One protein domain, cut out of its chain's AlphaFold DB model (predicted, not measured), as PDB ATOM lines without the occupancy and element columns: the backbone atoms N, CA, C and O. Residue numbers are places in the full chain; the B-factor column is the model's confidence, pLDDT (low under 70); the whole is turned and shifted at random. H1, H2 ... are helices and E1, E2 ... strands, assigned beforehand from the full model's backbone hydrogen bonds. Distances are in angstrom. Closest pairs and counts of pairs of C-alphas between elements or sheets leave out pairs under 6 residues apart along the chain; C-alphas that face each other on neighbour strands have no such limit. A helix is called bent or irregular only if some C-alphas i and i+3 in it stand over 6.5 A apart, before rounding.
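Overview. This is residues 3 to 144 of the 144 residues of an uncharacterized protein of Deltaproteobacteria bacterium SM23_61 (UniProt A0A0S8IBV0). Two small three-stranded sheets, E1 E2 E3 and E4 E5 E6, lie partly face to face as a sandwich, and H2 covers the other face of the second sheet. H3 and H4 pack on H2 as a bundle at one end of the long axis, while residues 27 to 32, in the E2-E3 hairpin, stick out at the other end; short H1 sits off to the side. The printed part has 142 residues, with four named helices and six named strands in the order E1 H1 E2 E3 E4 E5 E6 H2 H3 H4; both sheets are antiparallel, in the orders E1 E2 E3 and E4 E5 E6. The class is mixed, and the whole is only just compact, close to loose, with a radius of gyration of the C-alphas of 17.0 A and spans of 56 by 35 by 25 A.

Arrangement. E1, residues 3 to 5, is antiparallel to E2, residues 18 to 24, with N 3 and O 20 2.9 A apart. H1, residues 9 to 13, is not on this sheet. E2 and E3, residues 35 to 38, form a hairpin, with N 23 and O 36 2.9 A apart. The pairing of E2 is staggered: residues 18 to 20 with E1, 21 to 24 with E3. E4, residues 62 to 64, E5, residues 69 to 77, and E6, residues 80 to 86, form a meander, each strand the antiparallel neighbour of the one before; N 62 and O 71 are 2.9 A apart, N 72 and O 84 2.9 A. The sheets' facing parts are 10.1 A centre to centre; the closest C-alphas of E2 and E5 are those of Ile 19 and Pro 73, 6.4 A. H2, residues 91 to 107, is on the sheet E4 E5 E6 at a height over the sheet of 9.6 A, over E5 and along the strands, at 16 degrees to E5 on the local plane. H3, residues 114 to 128, touches H2 at a shallow tilt of 16 degrees, opposite ways, closest at C-alphas 101 and 123, 6.8 A. H4, residues 132 to 142, touches H3 at a shallow tilt of 14 degrees, opposite ways, closest at C-alphas 123 and 135, 4.8 A. H4 also touches H2, closest at C-alphas 97 and 136, 5.3 A; the three form an up and down bundle, each helix running against the one before. In H2, H3 and H4 every O i to N i+4 pair is within hydrogen-bond range; in H1 0 of 1 is, and 1 of 2 O i to N i+3 pairs.

Along the chain. E1 begins at C-alpha 3, (26.396, 12.278, 53.675). H1 is only just irregular: C-alphas 10 and 13 are 6.8 A apart. E2 is 19.2 A long, E5 23.5 A, E6 19.3 A, H2 24.0 A and H3 20.8 A. H4, 15.6 A long, ends at C-alpha 142, (10.291, 31.663, 32.793).

Size, cuts and confidence. The two C-alphas farthest apart, those of Met 29 and Lys 115, are 56.7 A apart. The link E3 to E4 is long, 23 residues. The printed part has no cut, and no printed residue is under 70 in pLDDT.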
ATOM      1  N   GLU A   3      27.365  12.180  52.580       93.38
ATOM      2  CA  GLU A   3      26.396  12.278  53.675       93.38
ATOM      3  C   GLU A   3      25.580  13.565  53.563       93.38
ATOM      4  O   GLU A   3      26.113  14.620  53.227       93.38
ATOM      5  N   ASN A   4      24.284  13.491  53.872       92.62
ATOM      6  CA  ASN A   4      23.413  14.659  53.979       92.62
ATOM      7  C   ASN A   4      23.231  15.024  55.456       92.62
ATOM      8  O   ASN A   4      22.550  14.301  56.181       92.62
ATOM      9  N   ARG A   5      23.812  16.146  55.886       92.00
ATOM     10  CA  ARG A   5      23.698  16.659  57.256       92.00
ATOM     11  C   ARG A   5      22.690  17.795  57.303       92.00
ATOM     12  O   ARG A   5      22.825  18.782  56.583       92.00
ATOM     13  N   GLN A   6      21.670  17.657  58.137       90.69
ATOM     14  CA  GLN A   6      20.593  18.633  58.310       90.69
ATOM     15  C   GLN A   6      20.408  18.893  59.804       90.69
ATOM     16  O   GLN A   6      20.624  17.962  60.571       90.69
ATOM     17  N   PRO A   7      19.979  20.092  60.238       90.50
ATOM     18  CA  PRO A   7      19.859  20.445  61.656       90.50
ATOM     19  C   PRO A   7      18.647  19.754  62.312       90.50
ATOM     20  O   PRO A   7      17.658  20.384  62.686       90.50
ATOM     21  N   ILE A   8      18.696  18.428  62.414       86.88
ATOM     22  CA  ILE A   8      17.639  17.547  62.912       86.88
ATOM     23  C   ILE A   8      18.277  16.564  63.897       86.88
ATOM     24  O   ILE A   8      19.342  16.009  63.635       86.88
ATOM     25  N   GLY A   9      17.628  16.329  65.041       90.19
ATOM     26  CA  GLY A   9      18.169  15.443  66.074       90.19
ATOM     27  C   GLY A   9      19.508  15.952  66.614       90.19
ATOM     28  O   GLY A   9      19.632  17.127  66.953       90.19
ATOM     29  N   TYR A  10      20.515  15.076  66.674       85.69
ATOM     30  CA  TYR A  10      21.854  15.422  67.172       85.69
ATOM     31  C   TYR A  10      22.596  16.446  66.300       85.69
ATOM     32  O   TYR A  10      23.479  17.138  66.797       85.69
ATOM     33  N   ASP A  11      22.212  16.600  65.031       87.62
ATOM     34  CA  ASP A  11      22.868  17.521  64.098       87.62
ATOM     35  C   ASP A  11      22.459  18.985  64.316       87.62
ATOM     36  O   ASP A  11      23.038  19.882  63.709       87.62
ATOM     37  N   GLN A  12      21.494  19.261  65.200       89.50
ATOM     38  CA  GLN A  12      21.041  20.624  65.509       89.50
ATOM     39  C   GLN A  12      22.146  21.544  66.040       89.50
ATOM     40  O   GLN A  12      22.049  22.758  65.879       89.50
ATOM     41  N   ILE A  13      23.174  20.982  66.683       89.44
ATOM     42  CA  ILE A  13      24.290  21.745  67.261       89.44
ATOM     43  C   ILE A  13      25.474  21.910  66.301       89.44
ATOM     44  O   ILE A  13      26.462  22.548  66.659       89.44
ATOM     45  N   LEU A  14      25.419  21.300  65.112       89.50
ATOM     46  CA  LEU A  14      26.511  21.383  64.149       89.50
ATOM     47  C   LEU A  14      26.553  22.771  63.490       89.50
ATOM     48  O   LEU A  14      25.508  23.380  63.262       89.50
ATOM     49  N   PRO A  15      27.756  23.273  63.161       88.75
ATOM     50  CA  PRO A  15      27.936  24.635  62.660       88.75
ATOM     51  C   PRO A  15      27.413  24.851  61.231       88.75
ATOM     52  O   PRO A  15      27.202  25.996  60.835       88.75
ATOM     53  N   ASP A  16      27.190  23.783  60.458       92.94
ATOM     54  CA  ASP A  16      26.703  23.868  59.078       92.94
ATOM     55  C   ASP A  16      25.812  22.679  58.705       92.94
ATOM     56  O   ASP A  16      25.785  21.643  59.373       92.94
ATOM     57  N   SER A  17      25.101  22.830  57.592       93.12
ATOM     58  CA  SER A  17      24.255  21.807  56.982       93.12
ATOM     59  C   SER A  17      24.536  21.692  55.486       93.12
ATOM     60  O   SER A  17      25.118  22.584  54.871       93.12
ATOM     61  N   GLY A  18      24.161  20.573  54.879       94.50
ATOM     62  CA  GLY A  18      24.402  20.286  53.468       94.50
ATOM     63  C   GLY A  18      25.074  18.939  53.261       94.50
ATOM     64  O   GLY A  18      24.912  18.013  54.052       94.50
ATOM     65  N   ILE A  19      25.812  18.825  52.164       96.81
ATOM     66  CA  ILE A  19      26.441  17.574  51.754       96.81
ATOM     67  C   ILE A  19      27.878  17.524  52.259       96.81
ATOM     68  O   ILE A  19      28.699  18.351  51.872       96.81
ATOM     69  N   LEU A  20      28.198  16.532  53.083       96.88
ATOM     70  CA  LEU A  20      29.565  16.233  53.494       96.88
ATOM     71  C   LEU A  20      30.150  15.163  52.565       96.88
ATOM     72  O   LEU A  20      29.536  14.118  52.335       96.88
ATOM     73  N   VAL A  21      31.340  15.417  52.021       97.62
ATOM     74  CA  VAL A  21      32.056  14.464  51.160       97.62
ATOM     75  C   VAL A  21      33.251  13.905  51.919       97.62
ATOM     76  O   VAL A  21      34.063  14.647  52.466       97.62
ATOM     77  N   LEU A  22      33.370  12.581  51.929       96.31
ATOM     78  CA  LEU A  22      34.443  11.856  52.602       96.31
ATOM     79  C   LEU A  22      35.183  10.990  51.581       96.31
ATOM     80  O   LEU A  22      34.563  10.148  50.917       96.31
ATOM     81  N   LYS A  23      36.503  11.151  51.474       94.44
ATOM     82  CA  LYS A  23      37.363  10.188  50.776       94.44
ATOM     83  C   LYS A  23      37.688   9.045  51.723       94.44
ATOM     84  O   LYS A  23      38.092   9.289  52.855       94.44
ATOM     85  N   VAL A  24      37.485   7.819  51.256       92.12
ATOM     86  CA  VAL A  24      37.732   6.600  52.030       92.12
ATOM     87  C   VAL A  24      38.767   5.778  51.281       92.12
ATOM     88  O   VAL A  24      38.572   5.486  50.103       92.12
ATOM     89  N   SER A  25      39.840   5.421  51.974       90.69
ATOM     90  CA  SER A  25      40.921   4.575  51.480       90.69
ATOM     91  C   SER A  25      40.819   3.224  52.190       90.69
ATOM     92  O   SER A  25      41.313   3.094  53.309       90.69
ATOM     93  N   PRO A  26      40.131   2.230  51.604       87.06
ATOM     94  CA  PRO A  26      39.873   0.961  52.283       87.06
ATOM     95  C   PRO A  26      41.127   0.085  52.417       87.06
ATOM     96  O   PRO A  26      41.169  -0.777  53.287       87.06
ATOM     97  N   ASP A  27      42.145   0.317  51.586       89.00
ATOM     98  CA  ASP A  27      43.346  -0.524  51.514       89.00
ATOM     99  C   ASP A  27      44.428  -0.147  52.541       89.00
ATOM    100  O   ASP A  27      45.445  -0.831  52.657       89.00
ATOM    101  N   VAL A  28      44.247   0.953  53.279       87.75
ATOM    102  CA  VAL A  28      45.200   1.377  54.314       87.75
ATOM    103  C   VAL A  28      44.839   0.796  55.679       87.75
ATOM    104  O   VAL A  28      43.671   0.602  56.011       87.75
ATOM    105  N   MET A  29      45.861   0.546  56.497       85.44
ATOM    106  CA  MET A  29      45.690   0.000  57.843       85.44
ATOM    107  C   MET A  29      44.852   0.933  58.727       85.44
ATOM    108  O   MET A  29      45.021   2.159  58.700       85.44
ATOM    109  N   GLU A  30      43.990   0.345  59.557       80.12
ATOM    110  CA  GLU A  30      43.252   1.063  60.597       80.12
ATOM    111  C   GLU A  30      44.199   1.910  61.470       80.12
ATOM    112  O   GLU A  30      45.339   1.531  61.733       80.12
ATOM    113  N   GLY A  31      43.750   3.102  61.870       80.12
ATOM    114  CA  GLY A  31      44.575   4.080  62.589       80.12
ATOM    115  C   GLY A  31      45.408   5.010  61.696       80.12
ATOM    116  O   GLY A  31      45.897   6.025  62.180       80.12
ATOM    117  N   SER A  32      45.496   4.752  60.385       84.69
ATOM    118  CA  SER A  32      46.270   5.589  59.444       84.69
ATOM    119  C   SER A  32      45.509   6.808  58.900       84.69
ATOM    120  O   SER A  32      45.995   7.484  57.996       84.69
ATOM    121  N   GLY A  33      44.298   7.077  59.397       80.25
ATOM    122  CA  GLY A  33      43.409   8.086  58.811       80.25
ATOM    123  C   GLY A  33      42.770   7.601  57.507       80.25
ATOM    124  O   GLY A  33      42.890   8.238  56.465       80.25
ATOM    125  N   THR A  34      42.081   6.460  57.569       88.38
ATOM    126  CA  THR A  34      41.430   5.800  56.419       88.38
ATOM    127  C   THR A  34      40.309   6.630  55.785       88.38
ATOM    128  O   THR A  34      39.901   6.364  54.655       88.38
ATOM    129  N   VAL A  35      39.818   7.651  56.494       91.56
ATOM    130  CA  VAL A  35      38.762   8.557  56.049       91.56
ATOM    131  C   VAL A  35      39.236  10.000  56.165       91.56
ATOM    132  O   VAL A  35      39.728  10.422  57.209       91.56
ATOM    133  N   LYS A  36      39.034  10.777  55.100       93.06
ATOM    134  CA  LYS A  36      39.334  12.209  55.047       93.06
ATOM    135  C   LYS A  36      38.092  13.006  54.667       93.06
ATOM    136  O   LYS A  36      37.470  12.729  53.642       93.06
ATOM    137  N   VAL A  37      37.773  14.029  55.461       94.62
ATOM    138  CA  VAL A  37      36.780  15.054  55.105       94.62
ATOM    139  C   VAL A  37      37.324  15.896  53.958       94.62
ATOM    140  O   VAL A  37      38.440  16.414  54.026       94.62
ATOM    141  N   MET A  38      36.534  16.022  52.898       96.69
ATOM    142  CA  MET A  38      36.816  16.942  51.806       96.69
ATOM    143  C   MET A  38      36.184  18.284  52.153       96.69
ATOM    144  O   MET A  38      34.987  18.470  51.959       96.69
ATOM    145  N   ASP A  39      36.990  19.177  52.722       96.06
ATOM    146  CA  ASP A  39      36.542  20.487  53.187       96.06
ATOM    147  C   ASP A  39      36.157  21.392  52.009       96.06
ATOM    148  O   ASP A  39      36.964  21.625  51.104       96.06
ATOM    149  N   ALA A  40      34.913  21.872  52.008       97.44
ATOM    150  CA  ALA A  40      34.412  22.797  50.999       97.44
ATOM    151  C   ALA A  40      34.981  24.219  51.157       97.44
ATOM    152  O   ALA A  40      34.942  24.987  50.197       97.44
ATOM    153  N   ASP A  41      35.488  24.572  52.339       96.75
ATOM    154  CA  ASP A  41      36.068  25.880  52.653       96.75
ATOM    155  C   ASP A  41      37.242  25.717  53.637       96.75
ATOM    156  O   ASP A  41      37.069  25.908  54.842       96.75
ATOM    157  N   PRO A  42      38.442  25.357  53.134       94.50
ATOM    158  CA  PRO A  42      39.615  25.076  53.968       94.50
ATOM    159  C   PRO A  42      40.124  26.265  54.796       94.50
ATOM    160  O   PRO A  42      40.912  26.066  55.720       94.50
ATOM    161  N   ASP A  43      39.708  27.489  54.457       94.81
ATOM    162  CA  ASP A  43      40.055  28.701  55.205       94.81
ATOM    163  C   ASP A  43      39.201  28.845  56.479       94.81
ATOM    164  O   ASP A  43      39.516  29.635  57.373       94.81
ATOM    165  N   SER A  44      38.115  28.073  56.582       94.50
ATOM    166  CA  SER A  44      37.223  28.083  57.730       94.50
ATOM    167  C   SER A  44      37.769  27.224  58.876       94.50
ATOM    168  O   SER A  44      38.073  26.041  58.696       94.50
ATOM    169  N   PRO A  45      37.868  27.764  60.105       93.50
ATOM    170  CA  PRO A  45      38.389  27.004  61.226       93.50
ATOM    171  C   PRO A  45      37.445  25.856  61.612       93.50
ATOM    172  O   PRO A  45      36.218  25.941  61.487       93.50
ATOM    173  N   TYR A  46      38.041  24.786  62.142       92.12
ATOM    174  CA  TYR A  46      37.343  23.649  62.754       92.12
ATOM    175  C   TYR A  46      36.286  22.975  61.861       92.12
ATOM    176  O   TYR A  46      35.293  22.467  62.380       92.12
ATOM    177  N   PHE A  47      36.475  22.969  60.534       92.75
ATOM    178  CA  PHE A  47      35.516  22.412  59.566       92.75
ATOM    179  C   PHE A  47      34.124  23.052  59.631       92.75
ATOM    180  O   PHE A  47      33.137  22.455  59.195       92.75
ATOM    181  N   SER A  48      34.019  24.273  60.165       93.69
ATOM    182  CA  SER A  48      32.717  24.905  60.387       93.69
ATOM    183  C   SER A  48      31.962  25.215  59.094       93.69
ATOM    184  O   SER A  48      30.770  25.477  59.156       93.69
ATOM    185  N   HIS A  49      32.622  25.112  57.935       96.12
ATOM    186  CA  HIS A  49      32.055  25.268  56.595       96.12
ATOM    187  C   HIS A  49      32.321  24.069  55.665       96.12
ATOM    188  O   HIS A  49      32.271  24.210  54.441       96.12
ATOM    189  N   ALA A  50      32.576  22.883  56.224       96.25
ATOM    190  CA  ALA A  50      32.998  21.726  55.436       96.25
ATOM    191  C   ALA A  50      31.928  21.160  54.489       96.25
ATOM    192  O   ALA A  50      32.250  20.351  53.619       96.25
ATOM    193  N   THR A  51      30.659  21.552  54.636       97.06
ATOM    194  CA  THR A  51      29.574  21.051  53.789       97.06
ATOM    195  C   THR A  51      29.466  21.809  52.465       97.06
ATOM    196  O   THR A  51      29.457  23.047  52.382       97.06
ATOM    197  N   PHE A  52      29.266  21.035  51.402       97.88
ATOM    198  CA  PHE A  52      28.881  21.538  50.095       97.88
ATOM    199  C   PHE A  52      27.388  21.862  50.075       97.88
ATOM    200  O   PHE A  52      26.545  21.073  50.514       97.88
ATOM    201  N   ARG A  53      27.039  23.025  49.524       96.31
ATOM    202  CA  ARG A  53      25.667  23.518  49.431       96.31
ATOM    203  C   ARG A  53      25.435  24.255  48.127       96.31
ATOM    204  O   ARG A  53      26.197  25.149  47.767       96.31
ATOM    205  N   LEU A  54      24.315  23.957  47.470       96.62
ATOM    206  CA  LEU A  54      23.964  24.605  46.210       96.62
ATOM    207  C   LEU A  54      23.907  26.137  46.364       96.62
ATOM    208  O   LEU A  54      24.377  26.849  45.481       96.62
ATOM    209  N   ASP A  55      23.374  26.647  47.484       94.06
ATOM    210  CA  ASP A  55      23.184  28.073  47.825       94.06
ATOM    211  C   ASP A  55      24.454  28.850  48.212       94.06
ATOM    212  O   ASP A  55      24.372  30.041  48.522       94.06
ATOM    213  N   ARG A  56      25.632  28.221  48.151       95.12
ATOM    214  CA  ARG A  56      26.928  28.848  48.444       95.12
ATOM    215  C   ARG A  56      27.843  28.751  47.228       95.12
ATOM    216  O   ARG A  56      28.332  27.677  46.912       95.12
ATOM    217  N   SER A  57      28.093  29.871  46.548       89.81
ATOM    218  CA  SER A  57      28.799  29.904  45.251       89.81
ATOM    219  C   SER A  57      30.164  29.215  45.253       89.81
ATOM    220  O   SER A  57      30.506  28.571  44.271       89.81
ATOM    221  N   ASN A  58      30.915  29.321  46.350       92.62
ATOM    222  CA  ASN A  58      32.265  28.762  46.461       92.62
ATOM    223  C   ASN A  58      32.275  27.333  47.024       92.62
ATOM    224  O   ASN A  58      33.330  26.730  47.144       92.62
ATOM    225  N   ARG A  59      31.101  26.794  47.376       96.31
ATOM    226  CA  ARG A  59      30.930  25.487  48.021       96.31
ATOM    227  C   ARG A  59      29.797  24.687  47.376       96.31
ATOM    228  O   ARG A  59      29.198  23.834  48.014       96.31
ATOM    229  N   ASN A  60      29.445  24.982  46.126       97.31
ATOM    230  CA  ASN A  60      28.286  24.397  45.439       97.31
ATOM    231  C   ASN A  60      28.606  23.140  44.625       97.31
ATOM    232  O   ASN A  60      27.692  22.545  44.056       97.31
ATOM    233  N   ALA A  61      29.869  22.725  44.580       98.00
ATOM    234  CA  ALA A  61      30.284  21.471  43.982       98.00
ATOM    235  C   ALA A  61      31.613  21.008  44.585       98.00
ATOM    236  O   ALA A  61      32.507  21.815  44.834       98.00
ATOM    237  N   PHE A  62      31.755  19.699  44.756       98.31
ATOM    238  CA  PHE A  62      33.044  19.051  44.959       98.31
ATOM    239  C   PHE A  62      33.551  18.543  43.609       98.31
ATOM    240  O   PHE A  62      32.824  17.818  42.930       98.31
ATOM    241  N   ILE A  63      34.781  18.898  43.224       98.06
ATOM    242  CA  ILE A  63      35.385  18.502  41.945       98.06
ATOM    243  C   ILE A  63      36.715  17.794  42.199       98.06
ATOM    244  O   ILE A  63      37.672  18.401  42.675       98.06
ATOM    245  N   ASP A  64      36.791  16.528  41.807       97.56
ATOM    246  CA  ASP A  64      37.986  15.697  41.872       97.56
ATOM    247  C   ASP A  64      38.402  15.273  40.462       97.56
ATOM    248  O   ASP A  64      37.885  14.314  39.884       97.56
ATOM    249  N   LYS A  65      39.339  16.029  39.886       97.56
ATOM    250  CA  LYS A  65      39.851  15.766  38.535       97.56
ATOM    251  C   LYS A  65      40.713  14.511  38.468       97.56
ATOM    252  O   LYS A  65      40.715  13.856  37.435       97.56
ATOM    253  N   GLU A  66      41.413  14.182  39.550       96.75
ATOM    254  CA  GLU A  66      42.291  13.012  39.627       96.75
ATOM    255  C   GLU A  66      41.482  11.716  39.510       96.75
ATOM    256  O   GLU A  66      41.864  10.810  38.778       96.75
ATOM    257  N   HIS A  67      40.311  11.672  40.152       95.44
ATOM    258  CA  HIS A  67      39.437  10.495  40.160       95.44
ATOM    259  C   HIS A  67      38.261  10.603  39.173       95.44
ATOM    260  O   HIS A  67      37.410   9.719  39.132       95.44
ATOM    261  N   ASN A  68      38.204  11.675  38.373       97.81
ATOM    262  CA  ASN A  68      37.132  11.970  37.417       97.81
ATOM    263  C   ASN A  68      35.717  11.983  38.040       97.81
ATOM    264  O   ASN A  68      34.745  11.552  37.417       97.81
ATOM    265  N   VAL A  69      35.590  12.510  39.262       98.12
ATOM    266  CA  VAL A  69      34.318  12.607  39.996       98.12
ATOM    267  C   VAL A  69      33.981  14.065  40.298       98.12
ATOM    268  O   VAL A  69      34.826  14.857  40.702       98.12
ATOM    269  N   ALA A  70      32.713  14.418  40.132       98.38
ATOM    270  CA  ALA A  70      32.120  15.663  40.586       98.38
ATOM    271  C   ALA A  70      30.837  15.363  41.367       98.38
ATOM    272  O   ALA A  70      30.055  14.498  40.971       98.38
ATOM    273  N   ILE A  71      30.610  16.077  42.467       98.50
ATOM    274  CA  ILE A  71      29.425  15.924  43.318       98.50
ATOM    275  C   ILE A  71      28.778  17.293  43.480       98.50
ATOM    276  O   ILE A  71      29.415  18.233  43.951       98.50
ATOM    277  N   ILE A  72      27.510  17.401  43.095       98.44
ATOM    278  CA  ILE A  72      26.736  18.642  43.139       98.44
ATOM    279  C   ILE A  72      25.541  18.426  44.077       98.44
ATOM    280  O   ILE A  72      24.678  17.597  43.771       98.44
ATOM    281  N   PRO A  73      25.457  19.148  45.209       97.69
ATOM    282  CA  PRO A  73      24.236  19.230  45.999       97.69
ATOM    283  C   PRO A  73      23.100  19.797  45.148       97.69
ATOM    284  O   PRO A  73      23.276  20.804  44.462       97.69
ATOM    285  N   LEU A  74      21.928  19.177  45.203       96.50
ATOM    286  CA  LEU A  74      20.737  19.644  44.501       96.50
ATOM    287  C   LEU A  74      19.740  20.272  45.482       96.50
ATOM    288  O   LEU A  74      20.009  20.440  46.673       96.50
ATOM    289  N   TRP A  75      18.582  20.661  44.961       92.44
ATOM    290  CA  TRP A  75      17.461  21.134  45.765       92.44
ATOM    291  C   TRP A  75      16.787  19.977  46.521       92.44
ATOM    292  O   TRP A  75      16.891  18.817  46.112       92.44
ATOM    293  N   PRO A  76      16.071  20.279  47.617       88.25
ATOM    294  CA  PRO A  76      15.190  19.310  48.242       88.25
ATOM    295  C   PRO A  76      13.949  19.057  47.374       88.25
ATOM    296  O   PRO A  76      13.347  19.986  46.839       88.25
ATOM    297  N   GLU A  77      13.522  17.801  47.283       83.75
ATOM    298  CA  GLU A  77      12.280  17.384  46.634       83.75
ATOM    299  C   GLU A  77      11.470  16.534  47.620       83.75
ATOM    300  O   GLU A  77      11.925  15.483  48.073       83.75
ATOM    301  N   LYS A  78      10.267  17.000  47.992       82.38
ATOM    302  CA  LYS A  78       9.358  16.309  48.933       82.38
ATOM    303  C   LYS A  78      10.031  15.890  50.256       82.38
ATOM    304  O   LYS A  78       9.792  14.801  50.764       82.38
ATOM    305  N   GLY A  79      10.891  16.755  50.797       79.81
ATOM    306  CA  GLY A  79      11.619  16.511  52.050       79.81
ATOM    307  C   GLY A  79      12.920  15.713  51.905       79.81
ATOM    308  O   GLY A  79      13.644  15.581  52.886       79.81
ATOM    309  N   ASN A  80      13.264  15.240  50.703       84.31
ATOM    310  CA  ASN A  80      14.515  14.526  50.445       84.31
ATOM    311  C   ASN A  80      15.545  15.449  49.792       84.31
ATOM    312  O   ASN A  80      15.244  16.107  48.798       84.31
ATOM    313  N   GLY A  81      16.768  15.483  50.326       86.00
ATOM    314  CA  GLY A  81      17.887  16.181  49.689       86.00
ATOM    315  C   GLY A  81      18.376  15.427  48.452       86.00
ATOM    316  O   GLY A  81      18.566  14.214  48.507       86.00
ATOM    317  N   GLY A  82      18.580  16.135  47.341       92.56
ATOM    318  CA  GLY A  82      19.149  15.558  46.125       92.56
ATOM    319  C   GLY A  82      20.667  15.740  46.038       92.56
ATOM    320  O   GLY A  82      21.217  16.742  46.497       92.56
ATOM    321  N   VAL A  83      21.341  14.796  45.383       96.38
ATOM    322  CA  VAL A  83      22.747  14.917  44.982       96.38
ATOM    323  C   VAL A  83      22.897  14.398  43.558       96.38
ATOM    324  O   VAL A  83      22.286  13.394  43.194       96.38
ATOM    325  N   LEU A  84      23.719  15.069  42.758       97.62
ATOM    326  CA  LEU A  84      24.163  14.571  41.463       97.62
ATOM    327  C   LEU A  84      25.635  14.181  41.562       97.62
ATOM    328  O   LEU A  84      26.478  15.023  41.871       97.62
ATOM    329  N   VAL A  85      25.939  12.923  41.248       97.81
ATOM    330  CA  VAL A  85      27.307  12.451  41.018       97.81
ATOM    331  C   VAL A  85      27.535  12.386  39.512       97.81
ATOM    332  O   VAL A  85      26.746  11.794  38.778       97.81
ATOM    333  N   THR A  86      28.585  13.044  39.037       97.81
ATOM    334  CA  THR A  86      28.904  13.173  37.612       97.81
ATOM    335  C   THR A  86      30.417  13.297  37.412       97.81
ATOM    336  O   THR A  86      31.182  13.006  38.327       97.81
ATOM    337  N   THR A  87      30.865  13.703  36.225       98.19
ATOM    338  CA  THR A  87      32.278  13.974  35.933       98.19
ATOM    339  C   THR A  87      32.577  15.476  35.981       98.19
ATOM    340  O   THR A  87      31.684  16.292  35.724       98.19
ATOM    341  N   PRO A  88      33.833  15.880  36.244       98.50
ATOM    342  CA  PRO A  88      34.265  17.271  36.137       98.50
ATOM    343  C   PRO A  88      33.895  17.925  34.802       98.50
ATOM    344  O   PRO A  88      33.502  19.085  34.799       98.50
ATOM    345  N   GLU A  89      33.948  17.181  33.693       97.75
ATOM    346  CA  GLU A  89      33.572  17.662  32.357       97.75
ATOM    347  C   GLU A  89      32.095  18.078  32.266       97.75
ATOM    348  O   GLU A  89      31.784  19.144  31.744       97.75
ATOM    349  N   LYS A  90      31.177  17.265  32.804       96.81
ATOM    350  CA  LYS A  90      29.725  17.526  32.758       96.81
ATOM    351  C   LYS A  90      29.248  18.472  33.861       96.81
ATOM    352  O   LYS A  90      28.151  19.026  33.776       96.81
ATOM    353  N   SER A  91      30.057  18.646  34.904       97.62
ATOM    354  CA  SER A  91      29.704  19.426  36.090       97.62
ATOM    355  C   SER A  91      29.315  20.891  35.828       97.62
ATOM    356  O   SER A  91      28.394  21.343  36.506       97.62
ATOM    357  N   PRO A  92      29.895  21.645  34.866       97.81
ATOM    358  CA  PRO A  92      29.549  23.055  34.684       97.81
ATOM    359  C   PRO A  92      28.115  23.249  34.182       97.81
ATOM    360  O   PRO A  92      27.374  24.058  34.740       97.81
ATOM    361  N   ASP A  93      27.702  22.473  33.175       97.94
ATOM    362  CA  ASP A  93      26.343  22.530  32.624       97.94
ATOM    363  C   ASP A  93      25.316  22.056  33.660       97.94
ATOM    364  O   ASP A  93      24.280  22.695  33.854       97.94
ATOM    365  N   ALA A  94      25.638  20.981  34.386       98.19
ATOM    366  CA  ALA A  94      24.800  20.467  35.460       98.19
ATOM    367  C   ALA A  94      24.635  21.481  36.603       98.19
ATOM    368  O   ALA A  94      23.519  21.744  37.049       98.19
ATOM    369  N   LEU A  95      25.731  22.093  37.059       98.19
ATOM    370  CA  LEU A  95      25.703  23.100  38.118       98.19
ATOM    371  C   LEU A  95      24.905  24.329  37.674       98.19
ATOM    372  O   LEU A  95      24.067  24.821  38.429       98.19
ATOM    373  N   LYS A  96      25.107  24.795  36.436       97.94
ATOM    374  CA  LYS A  96      24.335  25.904  35.866       97.94
ATOM    375  C   LYS A  96      22.836  25.594  35.880       97.94
ATOM    376  O   LYS A  96      22.063  26.412  36.378       97.94
ATOM    377  N   ALA A  97      22.430  24.421  35.399       98.19
ATOM    378  CA  ALA A  97      21.031  23.999  35.392       98.19
ATOM    379  C   ALA A  97      20.447  23.894  36.815       98.19
ATOM    380  O   ALA A  97      19.350  24.388  37.074       98.19
ATOM    381  N   ALA A  98      21.209  23.352  37.770       97.94
ATOM    382  CA  ALA A  98      20.775  23.257  39.162       97.94
ATOM    383  C   ALA A  98      20.573  24.635  39.813       97.94
ATOM    384  O   ALA A  98      19.582  24.862  40.512       97.94
ATOM    385  N   LEU A  99      21.471  25.585  39.544       97.38
ATOM    386  CA  LEU A  99      21.337  26.966  40.009       97.38
ATOM    387  C   LEU A  99      20.115  27.662  39.392       97.38
ATOM    388  O   LEU A  99      19.440  28.418  40.091       97.38
ATOM    389  N   ARG A 100      19.793  27.386  38.120       97.12
ATOM    390  CA  ARG A 100      18.579  27.900  37.463       97.12
ATOM    391  C   ARG A 100      17.304  27.364  38.107       97.12
ATOM    392  O   ARG A 100      16.415  28.154  38.405       97.12
ATOM    393  N   ILE A 101      17.233  26.064  38.388       96.81
ATOM    394  CA  ILE A 101      16.087  25.473  39.096       96.81
ATOM    395  C   ILE A 101      15.936  26.078  40.494       96.81
ATOM    396  O   ILE A 101      14.833  26.453  40.893       96.81
ATOM    397  N   ARG A 102      17.041  26.257  41.231       95.50
ATOM    398  CA  ARG A 102      17.000  26.938  42.533       95.50
ATOM    399  C   ARG A 102      16.448  28.358  42.418       95.50
ATOM    400  O   ARG A 102      15.664  28.784  43.262       95.50
ATOM    401  N   GLU A 103      16.859  29.092  41.391       95.94
ATOM    402  CA  GLU A 103      16.368  30.445  41.149       95.94
ATOM    403  C   GLU A 103      14.868  30.467  40.831       95.94
ATOM    404  O   GLU A 103      14.153  31.314  41.363       95.94
ATOM    405  N   LEU A 104      14.359  29.496  40.064       96.12
ATOM    406  CA  LEU A 104      12.920  29.340  39.844       96.12
ATOM    407  C   LEU A 104      12.161  29.090  41.150       96.12
ATOM    408  O   LEU A 104      11.139  29.732  41.385       96.12
ATOM    409  N   PHE A 105      12.668  28.222  42.034       94.88
ATOM    410  CA  PHE A 105      12.059  28.013  43.353       94.88
ATOM    411  C   PHE A 105      12.018  29.292  44.191       94.88
ATOM    412  O   PHE A 105      11.035  29.537  44.888       94.88
ATOM    413  N   ARG A 106      13.067  30.117  44.112       94.12
ATOM    414  CA  ARG A 106      13.138  31.403  44.815       94.12
ATOM    415  C   ARG A 106      12.173  32.432  44.225       94.12
ATOM    416  O   ARG A 106      11.589  33.215  44.969       94.12
ATOM    417  N   ARG A 107      12.031  32.458  42.897       95.44
ATOM    418  CA  ARG A 107      11.164  33.398  42.176       95.44
ATOM    419  C   ARG A 107       9.685  33.054  42.335       95.44
ATOM    420  O   ARG A 107       8.873  33.964  42.461       95.44
ATOM    421  N   PHE A 108       9.365  31.765  42.352       95.12
ATOM    422  CA  PHE A 108       8.009  31.234  42.427       95.12
ATOM    423  C   PHE A 108       7.890  30.276  43.627       95.12
ATOM    424  O   PHE A 108       7.925  29.066  43.429       95.12
ATOM    425  N   PRO A 109       7.829  30.760  44.880       93.81
ATOM    426  CA  PRO A 109       7.695  29.898  46.061       93.81
ATOM    427  C   PRO A 109       6.289  29.282  46.181       93.81
ATOM    428  O   PRO A 109       5.350  29.764  45.555       93.81
ATOM    429  N   GLU A 110       6.126  28.241  47.008       90.69
ATOM    430  CA  GLU A 110       4.785  27.732  47.339       90.69
ATOM    431  C   GLU A 110       3.989  28.717  48.219       90.69
ATOM    432  O   GLU A 110       4.580  29.333  49.112       90.69
ATOM    433  N   PRO A 111       2.653  28.791  48.056       93.62
ATOM    434  CA  PRO A 111       1.883  28.186  46.967       93.62
ATOM    435  C   PRO A 111       2.114  28.940  45.647       93.62
ATOM    436  O   PRO A 111       2.020  30.167  45.609       93.62
ATOM    437  N   ARG A 112       2.399  28.210  44.562       93.38
ATOM    438  CA  ARG A 112       2.624  28.789  43.222       93.38
ATOM    439  C   ARG A 112       1.472  28.496  42.257       93.38
ATOM    440  O   ARG A 112       0.703  27.562  42.466       93.38
ATOM    441  N   GLY A 113       1.355  29.296  41.195       94.88
ATOM    442  CA  GLY A 113       0.356  29.090  40.143       94.88
ATOM    443  C   GLY A 113       0.630  27.841  39.300       94.88
ATOM    444  O   GLY A 113       1.759  27.353  39.229       94.88
ATOM    445  N   GLU A 114      -0.407  27.324  38.632       95.00
ATOM    446  CA  GLU A 114      -0.323  26.113  37.796       95.00
ATOM    447  C   GLU A 114       0.728  26.252  36.683       95.00
ATOM    448  O   GLU A 114       1.500  25.329  36.424       95.00
ATOM    449  N   LYS A 115       0.806  27.434  36.057       94.44
ATOM    450  CA  LYS A 115       1.765  27.722  34.985       94.44
ATOM    451  C   LYS A 115       3.209  27.673  35.489       94.44
ATOM    452  O   LYS A 115       4.056  27.035  34.864       94.44
ATOM    453  N   GLU A 116       3.495  28.339  36.606       94.81
ATOM    454  CA  GLU A 116       4.825  28.364  37.221       94.81
ATOM    455  C   GLU A 116       5.215  26.977  37.744       94.81
ATOM    456  O   GLU A 116       6.358  26.553  37.572       94.81
ATOM    457  N   GLY A 117       4.260  26.251  38.332       94.81
ATOM    458  CA  GLY A 117       4.435  24.868  38.776       94.81
ATOM    459  C   GLY A 117       4.839  23.947  37.634       94.81
ATOM    460  O   GLY A 117       5.899  23.325  37.700       94.81
ATOM    461  N   LYS A 118       4.069  23.950  36.541       95.56
ATOM    462  CA  LYS A 118       4.362  23.143  35.353       95.56
ATOM    463  C   LYS A 118       5.733  23.460  34.757       95.56
ATOM    464  O   LYS A 118       6.491  22.553  34.437       95.56
ATOM    465  N   CYS A 119       6.097  24.741  34.673       95.38
ATOM    466  CA  CYS A 119       7.414  25.138  34.178       95.38
ATOM    467  C   CYS A 119       8.563  24.568  35.029       95.38
ATOM    468  O   CYS A 119       9.599  24.160  34.496       95.38
ATOM    469  N   ILE A 120       8.408  24.565  36.355       95.88
ATOM    470  CA  ILE A 120       9.413  24.013  37.269       95.88
ATOM    471  C   ILE A 120       9.478  22.491  37.140       95.88
ATOM    472  O   ILE A 120      10.578  21.940  37.099       95.88
ATOM    473  N   GLU A 121       8.335  21.817  37.019       95.62
ATOM    474  CA  GLU A 121       8.271  20.374  36.762       95.62
ATOM    475  C   GLU A 121       8.967  19.998  35.448       95.62
ATOM    476  O   GLU A 121       9.781  19.071  35.435       95.62
ATOM    477  N   ASP A 122       8.737  20.754  34.374       96.69
ATOM    478  CA  ASP A 122       9.395  20.562  33.079       96.69
ATOM    479  C   ASP A 122      10.919  20.758  33.190       96.69
ATOM    480  O   ASP A 122      11.694  19.933  32.692       96.69
ATOM    481  N   CYS A 123      11.372  21.787  33.921       96.69
ATOM    482  CA  CYS A 123      12.798  22.004  34.193       96.69
ATOM    483  C   CYS A 123      13.428  20.836  34.960       96.69
ATOM    484  O   CYS A 123      14.516  20.378  34.604       96.69
ATOM    485  N   ILE A 124      12.762  20.353  36.014       96.06
ATOM    486  CA  ILE A 124      13.230  19.224  36.830       96.06
ATOM    487  C   ILE A 124      13.254  17.940  35.997       96.06
ATOM    488  O   ILE A 124      14.206  17.168  36.096       96.06
ATOM    489  N   SER A 125      12.237  17.714  35.164       97.25
ATOM    490  CA  SER A 125      12.148  16.566  34.257       97.25
ATOM    491  C   SER A 125      13.316  16.551  33.269       97.25
ATOM    492  O   SER A 125      14.018  15.545  33.162       97.25
ATOM    493  N   SER A 126      13.596  17.688  32.629       97.94
ATOM    494  CA  SER A 126      14.745  17.858  31.732       97.94
ATOM    495  C   SER A 126      16.083  17.648  32.462       97.94
ATOM    496  O   SER A 126      16.942  16.894  32.001       97.94
ATOM    497  N   PHE A 127      16.239  18.199  33.673       97.69
ATOM    498  CA  PHE A 127      17.430  17.968  34.496       97.69
ATOM    499  C   PHE A 127      17.639  16.483  34.821       97.69
ATOM    500  O   PHE A 127      18.751  15.972  34.696       97.69
ATOM    501  N   LYS A 128      16.573  15.770  35.210       96.00
ATOM    502  CA  LYS A 128      16.614  14.333  35.539       96.00
ATOM    503  C   LYS A 128      16.947  13.454  34.327       96.00
ATOM    504  O   LYS A 128      17.469  12.358  34.510       96.00
ATOM    505  N   LYS A 129      16.699  13.936  33.105       97.31
ATOM    506  CA  LYS A 129      17.132  13.305  31.846       97.31
ATOM    507  C   LYS A 129      18.554  13.688  31.423       97.31
ATOM    508  O   LYS A 129      19.012  13.238  30.378       97.31
ATOM    509  N   PHE A 130      19.264  14.480  32.232       96.38
ATOM    510  CA  PHE A 130      20.586  15.036  31.926       96.38
ATOM    511  C   PHE A 130      20.596  16.001  30.724       96.38
ATOM    512  O   PHE A 130      21.651  16.299  30.163       96.38
ATOM    513  N   GLU A 131      19.436  16.553  30.357       97.44
ATOM    514  CA  GLU A 131      19.256  17.532  29.278       97.44
ATOM    515  C   GLU A 131      19.508  18.960  29.808       97.44
ATOM    516  O   GLU A 131      18.660  19.847  29.758       97.44
ATOM    517  N   PHE A 132      20.691  19.209  30.382       97.62
ATOM    518  CA  PHE A 132      20.965  20.440  31.148       97.62
ATOM    519  C   PHE A 132      20.810  21.743  30.351       97.62
ATOM    520  O   PHE A 132      20.464  22.783  30.918       97.62
ATOM    521  N   LYS A 133      21.054  21.696  29.038       96.12
ATOM    522  CA  LYS A 133      20.869  22.844  28.141       96.12
ATOM    523  C   LYS A 133      19.394  23.199  27.998       96.12
ATOM    524  O   LYS A 133      19.049  24.365  28.172       96.12
ATOM    525  N   ASP A 134      18.549  22.202  27.762       96.50
ATOM    526  CA  ASP A 134      17.103  22.381  27.618       96.50
ATOM    527  C   ASP A 134      16.504  22.862  28.944       96.50
ATOM    528  O   ASP A 134      15.768  23.846  28.972       96.50
ATOM    529  N   CYS A 135      16.940  22.283  30.068       97.50
ATOM    530  CA  CYS A 135      16.605  22.755  31.410       97.50
ATOM    531  C   CYS A 135      16.924  24.251  31.598       97.50
ATOM    532  O   CYS A 135      16.078  25.022  32.058       97.50
ATOM    533  N   CYS A 136      18.126  24.692  31.202       96.56
ATOM    534  CA  CYS A 136      18.495  26.106  31.276       96.56
ATOM    535  C   CYS A 136      17.618  26.983  30.375       96.56
ATOM    536  O   CYS A 136      17.237  28.071  30.799       96.56
ATOM    537  N   GLN A 137      17.297  26.532  29.159       96.50
ATOM    538  CA  GLN A 137      16.460  27.284  28.224       96.50
ATOM    539  C   GLN A 137      15.037  27.473  28.755       96.50
ATOM    540  O   GLN A 137      14.528  28.594  28.725       96.50
ATOM    541  N   ILE A 138      14.419  26.413  29.288       95.50
ATOM    542  CA  ILE A 138      13.085  26.478  29.903       95.50
ATOM    543  C   ILE A 138      13.115  27.461  31.082       95.50
ATOM    544  O   ILE A 138      12.292  28.375  31.157       95.50
ATOM    545  N   ALA A 139      14.114  27.345  31.965       95.44
ATOM    546  CA  ALA A 139      14.241  28.231  33.116       95.44
ATOM    547  C   ALA A 139      14.452  29.700  32.716       95.44
ATOM    548  O   ALA A 139      13.861  30.598  33.310       95.44
ATOM    549  N   GLU A 140      15.269  29.970  31.699       94.50
ATOM    550  CA  GLU A 140      15.512  31.326  31.203       94.50
ATOM    551  C   GLU A 140      14.268  31.954  30.571       94.50
ATOM    552  O   GLU A 140      14.084  33.162  30.686       94.50
ATOM    553  N   GLN A 141      13.398  31.167  29.937       92.12
ATOM    554  CA  GLN A 141      12.124  31.668  29.416       92.12
ATOM    555  C   GLN A 141      11.165  32.085  30.533       92.12
ATOM    556  O   GLN A 141      10.465  33.080  30.380       92.12
ATOM    557  N   ALA A 142      11.155  31.362  31.654       90.56
ATOM    558  CA  ALA A 142      10.291  31.663  32.793       90.56
ATOM    559  C   ALA A 142      10.810  32.782  33.707       90.56
ATOM    560  O   ALA A 142      10.040  33.354  34.474       90.56
ATOM    561  N   LEU A 143      12.110  33.083  33.651       88.50
ATOM    562  CA  LEU A 143      12.737  34.155  34.431       88.50
ATOM    563  C   LEU A 143      12.746  35.519  33.719       88.50
ATOM    564  O   LEU A 143      13.169  36.500  34.333       88.50
ATOM    565  N   LYS A 144      12.321  35.578  32.451       82.88
ATOM    566  CA  LYS A 144      12.083  36.831  31.716       82.88
ATOM    567  C   LYS A 144      10.799  37.501  32.190       82.88
ATOM    568  O   LYS A 144      10.832  38.743  32.323       82.88
TER     569      LYS A 144